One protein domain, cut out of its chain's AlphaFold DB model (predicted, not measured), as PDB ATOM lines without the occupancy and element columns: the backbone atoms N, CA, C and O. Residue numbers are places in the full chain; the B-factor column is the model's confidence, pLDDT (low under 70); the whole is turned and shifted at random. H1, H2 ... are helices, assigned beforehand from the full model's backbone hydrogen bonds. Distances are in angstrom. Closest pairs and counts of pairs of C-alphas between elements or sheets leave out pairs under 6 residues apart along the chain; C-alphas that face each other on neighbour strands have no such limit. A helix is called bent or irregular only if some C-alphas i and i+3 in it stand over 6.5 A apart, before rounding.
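Overview. This is residues 236 to 369 of the 727 residues of the protein "Hypothetical protein" of Amorphochlora amoebiformis (UniProt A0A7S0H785). Three helices, H1, H2 and H3, run up and down side by side with H2 in the middle, and the shorter H4 packs over H2 and completes a bundle of four. H1 is long and kinked, and its first residues, 236 to 246, stick out beyond the bundle; H5 meets H1 near the kink with its residues 358 to 360 alone and points away from it, and its residues 364 to 369 stick out too. The printed part has 134 residues with five named helices, H1 to H5 in that order, and no named strand, an all-helix domain. It is loose, with a radius of gyration of the C-alphas of 17.7 A, and its C-alphas span 52 by 40 by 22 A.

Arrangement. H1, residues 236 to 277, has a kink of 37 degrees near residue 256; it is neither bent nor irregular, but only just: C-alphas 253 and 256 are 6.4 A apart. It forms a helical hairpin with H2, residues 279 to 298, at a shallow tilt of 21 degrees; their closest C-alphas, of Ala 270 and Ser 282, are 4.7 A apart. H3, residues 306 to 326, touches H2 with residues 306 to 314 alone, opposite ways at a shallow tilt of 28 degrees, the closest C-alphas being those of Ala 291 and Ile 310, 6.4 A apart. H1 and H3 are apart. H4, residues 343 to 354, touches H2 the same way at a shallow tilt of 34 degrees, only just short of steep; the closest C-alphas, of Gly 288 and Phe 353, are 4.1 A apart. H4 also touches H3, with C-alphas of Ile 315 and Phe 346 closest at 7.5 A, and H1, with those of Ala 266 and Gly 352 closest at 7.1 A. H5, residues 357 to 369, touches H1 about perpendicular, at 79 degrees, with residues 358 to 360 alone; the closest C-alphas, of Leu 258 and Pro 359, are 6.3 A apart. H4 and H5 meet only through their link. In H2, H4 and H5 every O i to N i+4 pair is within hydrogen-bond range; in H1 35 of 38 are, in H3 16 of 17.

Along the chain. H1 begins at C-alpha 236 (28.703, -19.131, 21.872) and measures 54.1 A from first to last C-alpha. H2 measures 28.8 A, H3 29.6 A and H4 16.1 A. H5 measures 18.1 A and ends at C-alpha 369 (48.076, -47.088, -6.760).

Size, cuts and confidence. The C-alphas of Arg 236 and Gln 276 are the two farthest apart, 55.2 A. The printed part has no cut. The link from H3 to H4, residues 327 to 342, is long. The mean pLDDT of the printed part is 84.0; residue 237 and residues 240 to 241, 300 to 304 and 333 to 336 are under 70.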
ATOM      1  N   ARG A 236      29.488 -18.781  23.069       71.00
ATOM      2  CA  ARG A 236      28.703 -19.131  21.872       71.00
ATOM      3  C   ARG A 236      29.245 -18.431  20.629       71.00
ATOM      4  O   ARG A 236      29.340 -19.039  19.564       71.00
ATOM      5  N   PHE A 237      29.625 -17.162  20.764       65.44
ATOM      6  CA  PHE A 237      30.214 -16.393  19.672       65.44
ATOM      7  C   PHE A 237      31.626 -16.874  19.308       65.44
ATOM      8  O   PHE A 237      31.944 -17.003  18.126       65.44
ATOM      9  N   GLU A 238      32.476 -17.164  20.295       75.31
ATOM     10  CA  GLU A 238      33.808 -17.735  20.064       75.31
ATOM     11  C   GLU A 238      33.725 -19.115  19.409       75.31
ATOM     12  O   GLU A 238      34.457 -19.384  18.456       75.31
ATOM     13  N   ASP A 239      32.778 -19.953  19.833       76.06
ATOM     14  CA  ASP A 239      32.490 -21.242  19.207       76.06
ATOM     15  C   ASP A 239      31.997 -21.086  17.764       76.06
ATOM     16  O   ASP A 239      32.407 -21.852  16.889       76.06
ATOM     17  N   MET A 240      31.155 -20.090  17.481       69.38
ATOM     18  CA  MET A 240      30.702 -19.787  16.121       69.38
ATOM     19  C   MET A 240      31.861 -19.316  15.233       69.38
ATOM     20  O   MET A 240      32.021 -19.818  14.121       69.38
ATOM     21  N   ASN A 241      32.714 -18.417  15.731       68.75
ATOM     22  CA  ASN A 241      33.908 -17.968  15.011       68.75
ATOM     23  C   ASN A 241      34.914 -19.103  14.802       68.75
ATOM     24  O   ASN A 241      35.513 -19.194  13.728       68.75
ATOM     25  N   ARG A 242      35.087 -19.992  15.789       75.38
ATOM     26  CA  ARG A 242      35.929 -21.187  15.662       75.38
ATOM     27  C   ARG A 242      35.396 -22.100  14.562       75.38
ATOM     28  O   ARG A 242      36.146 -22.407  13.643       75.38
ATOM     29  N   LYS A 243      34.101 -22.435  14.586       75.50
ATOM     30  CA  LYS A 243      33.441 -23.246  13.546       75.50
ATOM     31  C   LYS A 243      33.552 -22.609  12.161       75.50
ATOM     32  O   LYS A 243      33.839 -23.298  11.189       75.50
ATOM     33  N   PHE A 244      33.373 -21.293  12.062       71.00
ATOM     34  CA  PHE A 244      33.521 -20.569  10.800       71.00
ATOM     35  C   PHE A 244      34.968 -20.601  10.282       71.00
ATOM     36  O   PHE A 244      35.201 -20.808   9.092       71.00
ATOM     37  N   THR A 245      35.951 -20.455  11.172       73.50
ATOM     38  CA  THR A 245      37.378 -20.533  10.820       73.50
ATOM     39  C   THR A 245      37.779 -21.955  10.420       73.50
ATOM     40  O   THR A 245      38.510 -22.137   9.449       73.50
ATOM     41  N   GLU A 246      37.273 -22.974  11.119       79.19
ATOM     42  CA  GLU A 246      37.437 -24.391  10.766       79.19
ATOM     43  C   GLU A 246      36.836 -24.688   9.386       79.19
ATOM     44  O   GLU A 246      37.508 -25.284   8.545       79.19
ATOM     45  N   PHE A 247      35.634 -24.181   9.106       74.25
ATOM     46  CA  PHE A 247      34.976 -24.292   7.805       74.25
ATOM     47  C   PHE A 247      35.765 -23.603   6.680       74.25
ATOM     48  O   PHE A 247      35.958 -24.179   5.607       74.25
ATOM     49  N   LEU A 248      36.280 -22.389   6.909       75.06
ATOM     50  CA  LEU A 248      37.128 -21.695   5.933       75.06
ATOM     51  C   LEU A 248      38.435 -22.450   5.680       75.06
ATOM     52  O   LEU A 248      38.833 -22.607   4.526       75.06
ATOM     53  N   ASN A 249      39.078 -22.963   6.728       76.88
ATOM     54  CA  ASN A 249      40.274 -23.786   6.588       76.88
ATOM     55  C   ASN A 249      39.978 -25.081   5.827       76.88
ATOM     56  O   ASN A 249      40.776 -25.485   4.981       76.88
ATOM     57  N   GLU A 250      38.827 -25.709   6.051       77.31
ATOM     58  CA  GLU A 250      38.393 -26.875   5.286       77.31
ATOM     59  C   GLU A 250      38.191 -26.530   3.801       77.31
ATOM     60  O   GLU A 250      38.691 -27.236   2.919       77.31
ATOM     61  N   ILE A 251      37.532 -25.405   3.499       74.50
ATOM     62  CA  ILE A 251      37.361 -24.924   2.123       74.50
ATOM     63  C   ILE A 251      38.717 -24.677   1.464       74.50
ATOM     64  O   ILE A 251      38.959 -25.171   0.361       74.50
ATOM     65  N   ILE A 252      39.602 -23.924   2.115       77.88
ATOM     66  CA  ILE A 252      40.890 -23.520   1.545       77.88
ATOM     67  C   ILE A 252      41.797 -24.738   1.349       77.88
ATOM     68  O   ILE A 252      42.436 -24.870   0.307       77.88
ATOM     69  N   THR A 253      41.833 -25.657   2.313       78.44
ATOM     70  CA  THR A 253      42.790 -26.773   2.292       78.44
ATOM     71  C   THR A 253      42.303 -27.931   1.423       78.44
ATOM     72  O   THR A 253      43.088 -28.515   0.678       78.44
ATOM     73  N   PHE A 254      41.006 -28.258   1.466       74.94
ATOM     74  CA  PHE A 254      40.465 -29.426   0.761       74.94
ATOM     75  C   PHE A 254      39.726 -29.075  -0.529       74.94
ATOM     76  O   PHE A 254      39.910 -29.760  -1.543       74.94
ATOM     77  N   LYS A 255      38.895 -28.025  -0.519       81.25
ATOM     78  CA  LYS A 255      37.999 -27.719  -1.646       81.25
ATOM     79  C   LYS A 255      38.677 -26.859  -2.706       81.25
ATOM     80  O   LYS A 255      38.534 -27.158  -3.889       81.25
ATOM     81  N   LEU A 256      39.465 -25.854  -2.324       83.69
ATOM     82  CA  LEU A 256      40.116 -24.939  -3.267       83.69
ATOM     83  C   LEU A 256      41.027 -25.659  -4.282       83.69
ATOM     84  O   LEU A 256      40.887 -25.376  -5.474       83.69
ATOM     85  N   PRO A 257      41.878 -26.640  -3.902       84.88
ATOM     86  CA  PRO A 257      42.657 -27.398  -4.884       84.88
ATOM     87  C   PRO A 257      41.769 -28.173  -5.861       84.88
ATOM     88  O   PRO A 257      42.055 -28.224  -7.055       84.88
ATOM     89  N   LEU A 258      40.659 -28.737  -5.374       83.62
ATOM     90  CA  LEU A 258      39.712 -29.473  -6.210       83.62
ATOM     91  C   LEU A 258      39.005 -28.549  -7.207       83.62
ATOM     92  O   LEU A 258      38.802 -28.917  -8.364       83.62
ATOM     93  N   VAL A 259      38.656 -27.338  -6.769       85.75
ATOM     94  CA  VAL A 259      38.058 -26.298  -7.609       85.75
ATOM     95  C   VAL A 259      39.040 -25.864  -8.696       85.75
ATOM     96  O   VAL A 259      38.665 -25.835  -9.866       85.75
ATOM     97  N   LEU A 260      40.304 -25.604  -8.348       88.38
ATOM     98  CA  LEU A 260      41.345 -25.230  -9.313       88.38
ATOM     99  C   LEU A 260      41.612 -26.334 -10.347       88.38
ATOM    100  O   LEU A 260      41.678 -26.051 -11.543       88.38
ATOM    101  N   GLU A 261      41.704 -27.597  -9.922       87.19
ATOM    102  CA  GLU A 261      41.825 -28.727 -10.853       87.19
ATOM    103  C   GLU A 261      40.590 -28.850 -11.754       87.19
ATOM    104  O   GLU A 261      40.720 -29.070 -12.960       87.19
ATOM    105  N   THR A 262      39.391 -28.649 -11.199       87.75
ATOM    106  CA  THR A 262      38.142 -28.651 -11.973       87.75
ATOM    107  C   THR A 262      38.150 -27.550 -13.033       87.75
ATOM    108  O   THR A 262      37.779 -27.822 -14.171       87.75
ATOM    109  N   PHE A 263      38.635 -26.343 -12.716       86.94
ATOM    110  CA  PHE A 263      38.799 -25.259 -13.692       86.94
ATOM    111  C   PHE A 263      39.764 -25.621 -14.827       86.94
ATOM    112  O   PHE A 263      39.502 -25.294 -15.985       86.94
ATOM    113  N   PHE A 264      40.857 -26.326 -14.530       90.75
ATOM    114  CA  PHE A 264      41.793 -26.773 -15.561       90.75
ATOM    115  C   PHE A 264      41.139 -27.772 -16.529       90.75
ATOM    116  O   PHE A 264      41.205 -27.597 -17.748       90.75
ATOM    117  N   TYR A 265      40.437 -28.781 -15.999       89.56
ATOM    118  CA  TYR A 265      39.671 -29.717 -16.829       89.56
ATOM    119  C   TYR A 265      38.530 -29.027 -17.579       89.56
ATOM    120  O   TYR A 265      38.237 -29.398 -18.714       89.56
ATOM    121  N   ALA A 266      37.932 -27.993 -16.987       89.50
ATOM    122  CA  ALA A 266      36.885 -27.205 -17.614       89.50
ATOM    123  C   ALA A 266      37.380 -26.435 -18.838       89.50
ATOM    124  O   ALA A 266      36.719 -26.445 -19.870       89.50
ATOM    125  N   ALA A 267      38.549 -25.797 -18.754       90.94
ATOM    126  CA  ALA A 267      39.128 -25.086 -19.891       90.94
ATOM    127  C   ALA A 267      39.414 -26.044 -21.062       90.94
ATOM    128  O   ALA A 267      39.064 -25.750 -22.207       90.94
ATOM    129  N   LEU A 268      39.981 -27.220 -20.768       92.06
ATOM    130  CA  LEU A 268      40.244 -28.255 -21.772       92.06
ATOM    131  C   LEU A 268      38.950 -28.810 -22.378       92.06
ATOM    132  O   LEU A 268      38.821 -28.887 -23.598       92.06
ATOM    133  N   GLY A 269      37.978 -29.168 -21.540       90.12
ATOM    134  CA  GLY A 269      36.698 -29.694 -22.001       90.12
ATOM    135  C   GLY A 269      35.903 -28.672 -22.812       90.12
ATOM    136  O   GLY A 269      35.342 -29.026 -23.846       90.12
ATOM    137  N   ALA A 270      35.916 -27.397 -22.414       91.81
ATOM    138  CA  ALA A 270      35.253 -26.322 -23.146       91.81
ATOM    139  C   ALA A 270      35.868 -26.122 -24.535       91.81
ATOM    140  O   ALA A 270      35.125 -25.954 -25.501       91.81
ATOM    141  N   ALA A 271      37.198 -26.199 -24.659       93.69
ATOM    142  CA  ALA A 271      37.875 -26.136 -25.952       93.69
ATOM    143  C   ALA A 271      37.452 -27.295 -26.874       93.69
ATOM    144  O   ALA A 271      37.092 -27.057 -28.027       93.69
ATOM    145  N   VAL A 272      37.402 -28.527 -26.349       94.19
ATOM    146  CA  VAL A 272      36.952 -29.714 -27.102       94.19
ATOM    147  C   VAL A 272      35.490 -29.581 -27.540       94.19
ATOM    148  O   VAL A 272      35.157 -29.851 -28.693       94.19
ATOM    149  N   TRP A 273      34.606 -29.130 -26.646       92.56
ATOM    150  CA  TRP A 273      33.193 -28.914 -26.974       92.56
ATOM    151  C   TRP A 273      32.995 -27.797 -27.999       92.56
ATOM    152  O   TRP A 273      32.144 -27.932 -28.881       92.56
ATOM    153  N   ASN A 274      33.800 -26.735 -27.925       93.69
ATOM    154  CA  ASN A 274      33.773 -25.649 -28.896       93.69
ATOM    155  C   ASN A 274      34.146 -26.143 -30.299       93.69
ATOM    156  O   ASN A 274      33.459 -25.824 -31.265       93.69
ATOM    157  N   GLU A 275      35.193 -26.965 -30.413       94.50
ATOM    158  CA  GLU A 275      35.632 -27.526 -31.694       94.50
ATOM    159  C   GLU A 275      34.597 -28.493 -32.293       94.50
ATOM    160  O   GLU A 275      34.320 -28.449 -33.489       94.50
ATOM    161  N   GLN A 276      33.978 -29.346 -31.469       94.06
ATOM    162  CA  GLN A 276      33.056 -30.377 -31.960       94.06
ATOM    163  C   GLN A 276      31.637 -29.875 -32.243       94.06
ATOM    164  O   GLN A 276      30.955 -30.406 -33.124       94.06
ATOM    165  N   LYS A 277      31.137 -28.933 -31.436       92.06
ATOM    166  CA  LYS A 277      29.711 -28.558 -31.395       92.06
ATOM    167  C   LYS A 277      29.471 -27.047 -31.414       92.06
ATOM    168  O   LYS A 277      28.315 -26.631 -31.473       92.06
ATOM    169  N   GLY A 278      30.533 -26.240 -31.417       92.94
ATOM    170  CA  GLY A 278      30.475 -24.783 -31.484       92.94
ATOM    171  C   GLY A 278      30.345 -24.088 -30.126       92.94
ATOM    172  O   GLY A 278      30.266 -24.713 -29.069       92.94
ATOM    173  N   GLU A 279      30.288 -22.760 -30.188       92.25
ATOM    174  CA  GLU A 279      30.343 -21.843 -29.039       92.25
ATOM    175  C   GLU A 279      29.217 -22.072 -28.021       92.25
ATOM    176  O   GLU A 279      29.450 -22.148 -26.820       92.25
ATOM    177  N   VAL A 280      27.987 -22.300 -28.489       89.31
ATOM    178  CA  VAL A 280      26.839 -22.522 -27.591       89.31
ATOM    179  C   VAL A 280      27.028 -23.774 -26.725       89.31
ATOM    180  O   VAL A 280      26.594 -23.808 -25.574       89.31
ATOM    181  N   ALA A 281      27.678 -24.813 -27.256       90.19
ATOM    182  CA  ALA A 281      27.933 -26.035 -26.504       90.19
ATOM    183  C   ALA A 281      29.063 -25.853 -25.478       90.19
ATOM    184  O   ALA A 281      28.971 -26.398 -24.380       90.19
ATOM    185  N   SER A 282      30.095 -25.066 -25.794       91.69
ATOM    186  CA  SER A 282      31.180 -24.776 -24.848       91.69
ATOM    187  C   SER A 282      30.711 -23.897 -23.684       91.69
ATOM    188  O   SER A 282      31.061 -24.177 -22.538       91.69
ATOM    189  N   GLU A 283      29.833 -22.919 -23.934       91.06
ATOM    190  CA  GLU A 283      29.178 -22.130 -22.881       91.06
ATOM    191  C   GLU A 283      28.382 -23.013 -21.916       91.06
ATOM    192  O   GLU A 283      28.501 -22.893 -20.696       91.06
ATOM    193  N   LEU A 284      27.563 -23.917 -22.457       91.81
ATOM    194  CA  LEU A 284      26.735 -24.813 -21.651       91.81
ATOM    195  C   LEU A 284      27.571 -25.830 -20.881       91.81
ATOM    196  O   LEU A 284      27.240 -26.156 -19.743       91.81
ATOM    197  N   TYR A 285      28.676 -26.287 -21.469       93.75
ATOM    198  CA  TYR A 285      29.662 -27.094 -20.768       93.75
ATOM    199  C   TYR A 285      30.255 -26.331 -19.573       93.75
ATOM    200  O   TYR A 285      30.246 -26.852 -18.459       93.75
ATOM    201  N   LEU A 286      30.690 -25.077 -19.753       92.56
ATOM    202  CA  LEU A 286      31.209 -24.247 -18.657       92.56
ATOM    203  C   LEU A 286      30.153 -23.962 -17.579       92.56
ATOM    204  O   LEU A 286      30.471 -23.998 -16.390       92.56
ATOM    205  N   LEU A 287      28.892 -23.750 -17.965       91.94
ATOM    206  CA  LEU A 287      27.782 -23.623 -17.017       91.94
ATOM    207  C   LEU A 287      27.607 -24.908 -16.191       91.94
ATOM    208  O   LEU A 287      27.437 -24.852 -14.972       91.94
ATOM    209  N   GLY A 288      27.705 -26.067 -16.844       92.50
ATOM    210  CA  GLY A 288      27.735 -27.364 -16.180       92.50
ATOM    211  C   GLY A 288      28.880 -27.470 -15.174       92.50
ATOM    212  O   GLY A 288      28.656 -27.851 -14.028       92.50
ATOM    213  N   VAL A 289      30.096 -27.082 -15.567       93.31
ATOM    214  CA  VAL A 289      31.270 -27.059 -14.677       93.31
ATOM    215  C   VAL A 289      31.019 -26.168 -13.464       93.31
ATOM    216  O   VAL A 289      31.290 -26.593 -12.344       93.31
ATOM    217  N   ALA A 290      30.489 -24.959 -13.658       89.81
ATOM    218  CA  ALA A 290      30.189 -24.040 -12.562       89.81
ATOM    219  C   ALA A 290      29.190 -24.656 -11.567       89.81
ATOM    220  O   ALA A 290      29.405 -24.592 -10.356       89.81
ATOM    221  N   ALA A 291      28.156 -25.340 -12.067       89.94
ATOM    222  CA  ALA A 291      27.240 -26.114 -11.232       89.94
ATOM    223  C   ALA A 291      27.959 -27.269 -10.502       89.94
ATOM    224  O   ALA A 291      27.697 -27.520  -9.329       89.94
ATOM    225  N   GLY A 292      28.910 -27.941 -11.156       89.00
ATOM    226  CA  GLY A 292      29.748 -28.974 -10.541       89.00
ATOM    227  C   GLY A 292      30.636 -28.437  -9.412       89.00
ATOM    228  O   GLY A 292      30.755 -29.072  -8.368       89.00
ATOM    229  N   ILE A 293      31.210 -27.243  -9.583       88.38
ATOM    230  CA  ILE A 293      31.995 -26.545  -8.555       88.38
ATOM    231  C   ILE A 293      31.103 -26.157  -7.372       88.38
ATOM    232  O   ILE A 293      31.454 -26.440  -6.228       88.38
ATOM    233  N   ALA A 294      29.930 -25.573  -7.636       86.00
ATOM    234  CA  ALA A 294      28.957 -25.252  -6.593       86.00
ATOM    235  C   ALA A 294      28.550 -26.508  -5.802       86.00
ATOM    236  O   ALA A 294      28.488 -26.477  -4.576       86.00
ATOM    237  N   TYR A 295      28.362 -27.637  -6.489       85.19
ATOM    238  CA  TYR A 295      28.078 -28.923  -5.856       85.19
ATOM    239  C   TYR A 295      29.212 -29.406  -4.943       85.19
ATOM    240  O   TYR A 295      28.942 -29.827  -3.821       85.19
ATOM    241  N   VAL A 296      30.473 -29.298  -5.370       83.75
ATOM    242  CA  VAL A 296      31.644 -29.623  -4.530       83.75
ATOM    243  C   VAL A 296      31.720 -28.734  -3.289       83.75
ATOM    244  O   VAL A 296      32.045 -29.217  -2.207       83.75
ATOM    245  N   ILE A 297      31.402 -27.445  -3.421       81.75
ATOM    246  CA  ILE A 297      31.407 -26.514  -2.287       81.75
ATOM    247  C   ILE A 297      30.329 -26.908  -1.264       81.75
ATOM    248  O   ILE A 297      30.614 -26.941  -0.067       81.75
ATOM    249  N   LEU A 298      29.139 -27.288  -1.738       79.31
ATOM    250  CA  LEU A 298      27.955 -27.599  -0.923       79.31
ATOM    251  C   LEU A 298      27.893 -29.045  -0.387       79.31
ATOM    252  O   LEU A 298      27.002 -29.376   0.398       79.31
ATOM    253  N   LEU A 299      28.822 -29.912  -0.803       72.62
ATOM    254  CA  LEU A 299      28.800 -31.358  -0.551       72.62
ATOM    255  C   LEU A 299      28.970 -31.762   0.927       72.62
ATOM    256  O   LEU A 299      28.561 -32.868   1.275       72.62
ATOM    257  N   ASN A 300      29.517 -30.891   1.787       60.19
ATOM    258  CA  ASN A 300      29.797 -31.237   3.191       60.19
ATOM    259  C   ASN A 300      28.623 -30.988   4.150       60.19
ATOM    260  O   ASN A 300      28.471 -31.756   5.091       60.19
ATOM    261  N   ASP A 301      27.746 -30.014   3.877       56.03
ATOM    262  CA  ASP A 301      26.727 -29.602   4.863       56.03
ATOM    263  C   ASP A 301      25.314 -30.096   4.551       56.03
ATOM    264  O   ASP A 301      24.448 -30.096   5.420       56.03
ATOM    265  N   THR A 302      25.048 -30.527   3.314       54.28
ATOM    266  CA  THR A 302      23.670 -30.836   2.894       54.28
ATOM    267  C   THR A 302      23.408 -32.308   2.608       54.28
ATOM    268  O   THR A 302      22.248 -32.687   2.616       54.28
ATOM    269  N   GLY A 303      24.423 -33.162   2.411       49.56
ATOM    270  CA  GLY A 303      24.338 -34.639   2.397       49.56
ATOM    271  C   GLY A 303      23.458 -35.332   1.330       49.56
ATOM    272  O   GLY A 303      23.850 -36.366   0.788       49.56
ATOM    273  N   GLY A 304      22.309 -34.773   0.958       65.88
ATOM    274  CA  GLY A 304      21.298 -35.388   0.097       65.88
ATOM    275  C   GLY A 304      20.683 -34.427  -0.928       65.88
ATOM    276  O   GLY A 304      20.759 -34.730  -2.120       65.88
ATOM    277  N   PRO A 305      20.139 -33.253  -0.542       77.62
ATOM    278  CA  PRO A 305      19.357 -32.409  -1.446       77.62
ATOM    279  C   PRO A 305      20.187 -31.790  -2.572       77.62
ATOM    280  O   PRO A 305      19.736 -31.766  -3.714       77.62
ATOM    281  N   ALA A 306      21.430 -31.366  -2.307       77.62
ATOM    282  CA  ALA A 306      22.289 -30.741  -3.320       77.62
ATOM    283  C   ALA A 306      22.591 -31.662  -4.519       77.62
ATOM    284  O   ALA A 306      22.801 -31.176  -5.631       77.62
ATOM    285  N   ARG A 307      22.551 -32.991  -4.319       78.50
ATOM    286  CA  ARG A 307      22.760 -34.000  -5.377       78.50
ATOM    287  C   ARG A 307      21.673 -33.967  -6.442       78.50
ATOM    288  O   ARG A 307      21.944 -34.319  -7.587       78.50
ATOM    289  N   VAL A 308      20.465 -33.564  -6.058       80.12
ATOM    290  CA  VAL A 308      19.289 -33.498  -6.933       80.12
ATOM    291  C   VAL A 308      19.015 -32.051  -7.340       80.12
ATOM    292  O   VAL A 308      18.788 -31.778  -8.518       80.12
ATOM    293  N   ALA A 309      19.119 -31.115  -6.394       84.06
ATOM    294  CA  ALA A 309      18.805 -29.707  -6.601       84.06
ATOM    295  C   ALA A 309      19.714 -29.042  -7.637       84.06
ATOM    296  O   ALA A 309      19.223 -28.326  -8.502       84.06
ATOM    297  N   ILE A 310      21.027 -29.291  -7.609       86.38
ATOM    298  CA  ILE A 310      21.957 -28.605  -8.518       86.38
ATOM    299  C   ILE A 310      21.790 -29.075  -9.972       86.38
ATOM    300  O   ILE A 310      21.660 -28.216 -10.848       86.38
ATOM    301  N   PRO A 311      21.703 -30.388 -10.271       84.31
ATOM    302  CA  PRO A 311      21.332 -30.841 -11.609       84.31
ATOM    303  C   PRO A 311      19.958 -30.330 -12.055       84.31
ATOM    304  O   PRO A 311      19.815 -29.905 -13.200       84.31
ATOM    305  N   ALA A 312      18.962 -30.314 -11.162       84.94
ATOM    306  CA  ALA A 312      17.633 -29.795 -11.480       84.94
ATOM    307  C   ALA A 312      17.666 -28.295 -11.821       84.94
ATOM    308  O   ALA A 312      17.088 -27.884 -12.826       84.94
ATOM    309  N   LEU A 313      18.399 -27.486 -11.050       87.50
ATOM    310  CA  LEU A 313      18.595 -26.056 -11.304       87.50
ATOM    311  C   LEU A 313      19.347 -25.802 -12.612       87.50
ATOM    312  O   LEU A 313      18.998 -24.875 -13.344       87.50
ATOM    313  N   LEU A 314      20.343 -26.627 -12.941       90.06
ATOM    314  CA  LEU A 314      21.057 -26.550 -14.215       90.06
ATOM    315  C   LEU A 314      20.105 -26.813 -15.391       90.06
ATOM    316  O   LEU A 314      20.043 -26.012 -16.323       90.06
ATOM    317  N   ILE A 315      19.311 -27.887 -15.324       88.50
ATOM    318  CA  ILE A 315      18.306 -28.237 -16.342       88.50
ATOM    319  C   ILE A 315      17.268 -27.117 -16.481       88.50
ATOM    320  O   ILE A 315      16.981 -26.673 -17.593       88.50
ATOM    321  N   ALA A 316      16.756 -26.611 -15.358       87.31
ATOM    322  CA  ALA A 316      15.799 -25.514 -15.323       87.31
ATOM    323  C   ALA A 316      16.378 -24.224 -15.931       87.31
ATOM    324  O   ALA A 316      15.699 -23.535 -16.688       87.31
ATOM    325  N   SER A 317      17.653 -23.923 -15.676       87.31
ATOM    326  CA  SER A 317      18.337 -22.749 -16.237       87.31
ATOM    327  C   SER A 317      18.476 -22.836 -17.760       87.31
ATOM    328  O   SER A 317      18.269 -21.841 -18.457       87.31
ATOM    329  N   ILE A 318      18.767 -24.027 -18.292       89.12
ATOM    330  CA  ILE A 318      18.854 -24.257 -19.741       89.12
ATOM    331  C   ILE A 318      17.468 -24.155 -20.382       89.12
ATOM    332  O   ILE A 318      17.307 -23.459 -21.386       89.12
ATOM    333  N   ALA A 319      16.456 -24.780 -19.772       88.31
ATOM    334  CA  ALA A 319      15.073 -24.670 -20.223       88.31
ATOM    335  C   ALA A 319      14.603 -23.210 -20.240       88.31
ATOM    336  O   ALA A 319      14.035 -22.769 -21.235       88.31
ATOM    337  N   LYS A 320      14.917 -22.429 -19.196       88.69
ATOM    338  CA  LYS A 320      14.610 -20.995 -19.115       88.69
ATOM    339  C   LYS A 320      15.304 -20.189 -20.216       88.69
ATOM    340  O   LYS A 320      14.651 -19.364 -20.851       88.69
ATOM    341  N   LYS A 321      16.600 -20.427 -20.474       87.75
ATOM    342  CA  LYS A 321      17.350 -19.767 -21.566       87.75
ATOM    343  C   LYS A 321      16.675 -20.030 -22.916       87.75
ATOM    344  O   LYS A 321      16.432 -19.092 -23.672       87.75
ATOM    345  N   ASN A 322      16.323 -21.282 -23.198       88.12
ATOM    346  CA  ASN A 322      15.706 -21.656 -24.472       88.12
ATOM    347  C   ASN A 322      14.255 -21.179 -24.594       88.12
ATOM    348  O   ASN A 322      13.858 -20.725 -25.665       88.12
ATOM    349  N   ALA A 323      13.488 -21.201 -23.503       87.81
ATOM    350  CA  ALA A 323      12.151 -20.620 -23.449       87.81
ATOM    351  C   ALA A 323      12.178 -19.122 -23.765       87.81
ATOM    352  O   ALA A 323      11.401 -18.659 -24.596       87.81
ATOM    353  N   ALA A 324      13.121 -18.382 -23.171       86.81
ATOM    354  CA  ALA A 324      13.297 -16.957 -23.428       86.81
ATOM    355  C   ALA A 324      13.637 -16.674 -24.902       86.81
ATOM    356  O   ALA A 324      13.063 -15.765 -25.496       86.81
ATOM    357  N   LEU A 325      14.501 -17.490 -25.519       87.19
ATOM    358  CA  LEU A 325      14.822 -17.383 -26.950       87.19
ATOM    359  C   LEU A 325      13.621 -17.686 -27.861       87.19
ATOM    360  O   LEU A 325      13.542 -17.146 -28.962       87.19
ATOM    361  N   GLN A 326      12.694 -18.531 -27.410       86.31
ATOM    362  CA  GLN A 326      11.471 -18.887 -28.136       86.31
ATOM    363  C   GLN A 326      10.265 -17.997 -27.778       86.31
ATOM    364  O   GLN A 326       9.191 -18.178 -28.346       86.31
ATOM    365  N   GLY A 327      10.420 -17.044 -26.852       87.69
ATOM    366  CA  GLY A 327       9.332 -16.181 -26.382       87.69
ATOM    367  C   GLY A 327       8.280 -16.891 -25.518       87.69
ATOM    368  O   GLY A 327       7.152 -16.415 -25.417       87.69
ATOM    369  N   ILE A 328       8.617 -18.027 -24.903       86.25
ATOM    370  CA  ILE A 328       7.716 -18.802 -24.038       86.25
ATOM    371  C   ILE A 328       7.856 -18.301 -22.598       86.25
ATOM    372  O   ILE A 328       8.910 -18.440 -21.980       86.25
ATOM    373  N   THR A 329       6.785 -17.733 -22.043       82.38
ATOM    374  CA  THR A 329       6.769 -17.169 -20.682       82.38
ATOM    375  C   THR A 329       6.474 -18.215 -19.599       82.38
ATOM    376  O   THR A 329       7.082 -18.164 -18.533       82.38
ATOM    377  N   ASN A 330       5.640 -19.222 -19.894       82.00
ATOM    378  CA  ASN A 330       5.271 -20.306 -18.968       82.00
ATOM    379  C   ASN A 330       6.008 -21.610 -19.303       82.00
ATOM    380  O   ASN A 330       5.449 -22.537 -19.888       82.00
ATOM    381  N   TRP A 331       7.295 -21.664 -18.973       79.00
ATOM    382  CA  TRP A 331       8.169 -22.798 -19.298       79.00
ATOM    383  C   TRP A 331       8.256 -23.856 -18.188       79.00
ATOM    384  O   TRP A 331       8.690 -24.976 -18.460       79.00
ATOM    385  N   LEU A 332       7.857 -23.520 -16.958       78.38
ATOM    386  CA  LEU A 332       7.897 -24.406 -15.792       78.38
ATOM    387  C   LEU A 332       6.568 -25.176 -15.672       78.38
ATOM    388  O   LEU A 332       5.508 -24.563 -15.742       78.38
ATOM    389  N   GLY A 333       6.619 -26.503 -15.512       66.56
ATOM    390  CA  GLY A 333       5.425 -27.337 -15.289       66.56
ATOM    391  C   GLY A 333       4.644 -27.745 -16.545       66.56
ATOM    392  O   GLY A 333       3.559 -28.304 -16.430       66.56
ATOM    393  N   THR A 334       5.176 -27.506 -17.747       63.75
ATOM    394  CA  THR A 334       4.565 -28.007 -18.990       63.75
ATOM    395  C   THR A 334       5.276 -29.285 -19.438       63.75
ATOM    396  O   THR A 334       6.494 -29.388 -19.304       63.75
ATOM    397  N   GLU A 335       4.572 -30.239 -20.066       67.81
ATOM    398  CA  GLU A 335       5.197 -31.414 -20.723       67.81
ATOM    399  C   GLU A 335       6.332 -31.022 -21.695       67.81
ATOM    400  O   GLU A 335       7.201 -31.819 -22.051       67.81
ATOM    401  N   LYS A 336       6.358 -29.748 -22.105       66.38
ATOM    402  CA  LYS A 336       7.332 -29.173 -23.019       66.38
ATOM    403  C   LYS A 336       8.651 -28.766 -22.362       66.38
ATOM    404  O   LYS A 336       9.597 -28.549 -23.115       66.38
ATOM    405  N   THR A 337       8.798 -28.711 -21.034       74.69
ATOM    406  CA  THR A 337      10.048 -28.239 -20.395       74.69
ATOM    407  C   THR A 337      11.282 -29.026 -20.862       74.69
ATOM    408  O   THR A 337      12.303 -28.424 -21.183       74.69
ATOM    409  N   PHE A 338      11.182 -30.352 -21.011       78.75
ATOM    410  CA  PHE A 338      12.276 -31.173 -21.553       78.75
ATOM    411  C   PHE A 338      12.428 -31.057 -23.074       78.75
ATOM    412  O   PHE A 338      13.537 -31.168 -23.589       78.75
ATOM    413  N   SER A 339      11.343 -30.778 -23.805       83.31
ATOM    414  CA  SER A 339      11.402 -30.534 -25.256       83.31
ATOM    415  C   SER A 339      12.126 -29.232 -25.617       83.31
ATOM    416  O   SER A 339      12.647 -29.097 -26.722       83.31
ATOM    417  N   LEU A 340      12.204 -28.292 -24.666       85.31
ATOM    418  CA  LEU A 340      12.935 -27.032 -24.809       85.31
ATOM    419  C   LEU A 340      14.450 -27.203 -24.683       85.31
ATOM    420  O   LEU A 340      15.173 -26.237 -24.901       85.31
ATOM    421  N   ILE A 341      14.948 -28.391 -24.335       89.19
ATOM    422  CA  ILE A 341      16.376 -28.645 -24.148       89.19
ATOM    423  C   ILE A 341      16.877 -29.553 -25.282       89.19
ATOM    424  O   ILE A 341      16.665 -30.766 -25.235       89.19
ATOM    425  N   PRO A 342      17.568 -29.007 -26.302       91.75
ATOM    426  CA  PRO A 342      18.229 -29.820 -27.315       91.75
ATOM    427  C   PRO A 342      19.179 -30.836 -26.675       91.75
ATOM    428  O   PRO A 342      19.879 -30.529 -25.705       91.75
ATOM    429  N   LYS A 343      19.241 -32.047 -27.236       92.44
ATOM    430  CA  LYS A 343      20.037 -33.152 -26.676       92.44
ATOM    431  C   LYS A 343      21.517 -32.791 -26.567       92.44
ATOM    432  O   LYS A 343      22.177 -33.184 -25.612       92.44
ATOM    433  N   GLU A 344      22.030 -32.018 -27.517       92.12
ATOM    434  CA  GLU A 344      23.418 -31.562 -27.561       92.12
ATOM    435  C   GLU A 344      23.721 -30.587 -26.421       92.12
ATOM    436  O   GLU A 344      24.770 -30.682 -25.788       92.12
ATOM    437  N   GLN A 345      22.780 -29.687 -26.133       92.06
ATOM    438  CA  GLN A 345      22.884 -28.707 -25.056       92.06
ATOM    439  C   GLN A 345      22.824 -29.379 -23.684       92.06
ATOM    440  O   GLN A 345      23.632 -29.080 -22.804       92.06
ATOM    441  N   PHE A 346      21.901 -30.332 -23.528       92.19
ATOM    442  CA  PHE A 346      21.809 -31.163 -22.334       92.19
ATOM    443  C   PHE A 346      23.099 -31.954 -22.110       92.19
ATOM    444  O   PHE A 346      23.660 -31.928 -21.018       92.19
ATOM    445  N   LEU A 347      23.601 -32.622 -23.153       93.62
ATOM    446  CA  LEU A 347      24.810 -33.430 -23.056       93.62
ATOM    447  C   LEU A 347      26.022 -32.570 -22.691       93.62
ATOM    448  O   LEU A 347      26.777 -32.960 -21.805       93.62
ATOM    449  N   ALA A 348      26.182 -31.395 -23.305       93.75
ATOM    450  CA  ALA A 348      27.264 -30.474 -22.969       93.75
ATOM    451  C   ALA A 348      27.220 -30.062 -21.490       93.75
ATOM    452  O   ALA A 348      28.220 -30.195 -20.784       93.75
ATOM    453  N   ALA A 349      26.048 -29.658 -20.993       92.56
ATOM    454  CA  ALA A 349      25.877 -29.231 -19.610       92.56
ATOM    455  C   ALA A 349      26.073 -30.363 -18.592       92.56
ATOM    456  O   ALA A 349      26.748 -30.170 -17.585       92.56
ATOM    457  N   ILE A 350      25.550 -31.564 -18.855       92.81
ATOM    458  CA  ILE A 350      25.739 -32.719 -17.964       92.81
ATOM    459  C   ILE A 350      27.191 -33.204 -17.981       92.81
ATOM    460  O   ILE A 350      27.728 -33.553 -16.931       92.81
ATOM    461  N   THR A 351      27.855 -33.185 -19.139       93.12
ATOM    462  CA  THR A 351      29.283 -33.532 -19.235       93.12
ATOM    463  C   THR A 351      30.138 -32.496 -18.501       93.12
ATOM    464  O   THR A 351      31.052 -32.857 -17.760       93.12
ATOM    465  N   GLY A 352      29.796 -31.210 -18.630       93.12
ATOM    466  CA  GLY A 352      30.381 -30.122 -17.850       93.12
ATOM    467  C   GLY A 352      30.202 -30.341 -16.353       93.12
ATOM    468  O   GLY A 352      31.180 -30.362 -15.612       93.12
ATOM    469  N   PHE A 353      28.975 -30.632 -15.919       93.38
ATOM    470  CA  PHE A 353      28.677 -30.959 -14.529       93.38
ATOM    471  C   PHE A 353      29.516 -32.134 -14.047       93.38
ATOM    472  O   PHE A 353      30.210 -31.995 -13.052       93.38
ATOM    473  N   ALA A 354      29.559 -33.251 -14.772       92.44
ATOM    474  CA  ALA A 354      30.326 -34.436 -14.391       92.44
ATOM    475  C   ALA A 354      31.847 -34.206 -14.277       92.44
ATOM    476  O   ALA A 354      32.537 -35.012 -13.651       92.44
ATOM    477  N   THR A 355      32.374 -33.103 -14.816       93.25
ATOM    478  CA  THR A 355      33.809 -32.774 -14.790       93.25
ATOM    479  C   THR A 355      34.339 -32.596 -13.361       93.25
ATOM    480  O   THR A 355      35.488 -32.949 -13.102       93.25
ATOM    481  N   HIS A 356      33.496 -32.192 -12.395       87.75
ATOM    482  CA  HIS A 356      33.883 -32.131 -10.972       87.75
ATOM    483  C   HIS A 356      34.316 -33.493 -10.397       87.75
ATOM    484  O   HIS A 356      34.998 -33.552  -9.375       87.75
ATOM    485  N   ARG A 357      33.930 -34.608 -11.038       87.75
ATOM    486  CA  ARG A 357      34.324 -35.956 -10.613       87.75
ATOM    487  C   ARG A 357      35.721 -36.348 -11.074       87.75
ATOM    488  O   ARG A 357      36.292 -37.251 -10.475       87.75
ATOM    489  N   LEU A 358      36.288 -35.710 -12.100       89.06
ATOM    490  CA  LEU A 358      37.606 -36.088 -12.623       89.06
ATOM    491  C   LEU A 358      38.730 -35.905 -11.584       89.06
ATOM    492  O   LEU A 358      39.483 -36.861 -11.385       89.06
ATOM    493  N   PRO A 359      38.820 -34.772 -10.856       84.94
ATOM    494  CA  PRO A 359      39.769 -34.627  -9.749       84.94
ATOM    495  C   PRO A 359      39.590 -35.687  -8.656       84.94
ATOM    496  O   PRO A 359      40.563 -36.264  -8.173       84.94
ATOM    497  N   LEU A 360      38.339 -35.993  -8.295       82.19
ATOM    498  CA  LEU A 360      38.016 -36.986  -7.264       82.19
ATOM    499  C   LEU A 360      38.440 -38.399  -7.686       82.19
ATOM    500  O   LEU A 360      39.052 -39.124  -6.905       82.19
ATOM    501  N   LEU A 361      38.168 -38.770  -8.939       85.19
ATOM    502  CA  LEU A 361      38.590 -40.048  -9.511       85.19
ATOM    503  C   LEU A 361      40.114 -40.150  -9.593       85.19
ATOM    504  O   LEU A 361      40.665 -41.204  -9.285       85.19
ATOM    505  N   ARG A 362      40.800 -39.063  -9.966       85.88
ATOM    506  CA  ARG A 362      42.266 -39.019  -9.992       85.88
ATOM    507  C   ARG A 362      42.848 -39.253  -8.601       85.88
ATOM    508  O   ARG A 362      43.739 -40.087  -8.483       85.88
ATOM    509  N   LYS A 363      42.331 -38.572  -7.571       84.00
ATOM    510  CA  LYS A 363      42.768 -38.763  -6.178       84.00
ATOM    511  C   LYS A 363      42.570 -40.209  -5.713       84.00
ATOM    512  O   LYS A 363      43.534 -40.843  -5.287       84.00
ATOM    513  N   GLY A 364      41.375 -40.770  -5.913       78.62
ATOM    514  CA  GLY A 364      41.096 -42.166  -5.555       78.62
ATOM    515  C   GLY A 364      41.974 -43.172  -6.310       78.62
ATOM    516  O   GLY A 364      42.449 -44.145  -5.730       78.62
ATOM    517  N   ALA A 365      42.264 -42.919  -7.591       85.19
ATOM    518  CA  ALA A 365      43.183 -43.748  -8.366       85.19
ATOM    519  C   ALA A 365      44.629 -43.651  -7.853       85.19
ATOM    520  O   ALA A 365      45.303 -44.674  -7.748       85.19
ATOM    521  N   THR A 366      45.113 -42.452  -7.506       87.31
ATOM    522  CA  THR A 366      46.466 -42.283  -6.953       87.31
ATOM    523  C   THR A 366      46.628 -42.962  -5.598       87.31
ATOM    524  O   THR A 366      47.649 -43.609  -5.381       87.31
ATOM    525  N   GLU A 367      45.612 -42.895  -4.735       87.38
ATOM    526  CA  GLU A 367      45.600 -43.579  -3.435       87.38
ATOM    527  C   GLU A 367      45.580 -45.105  -3.599       87.38
ATOM    528  O   GLU A 367      46.351 -45.821  -2.956       87.38
ATOM    529  N   ALA A 368      44.761 -45.621  -4.521       86.88
ATOM    530  CA  ALA A 368      44.734 -47.047  -4.832       86.88
ATOM    531  C   ALA A 368      46.089 -47.542  -5.368       86.88
ATOM    532  O   ALA A 368      46.566 -48.606  -4.972       86.88
ATOM    533  N   ILE A 369      46.745 -46.761  -6.233       91.06
ATOM    534  CA  ILE A 369      48.076 -47.088  -6.760       91.06
ATOM    535  C   ILE A 369      49.132 -47.048  -5.649       91.06
ATOM    536  O   ILE A 369      49.983 -47.937  -5.608       91.06
TER     537      ILE A 369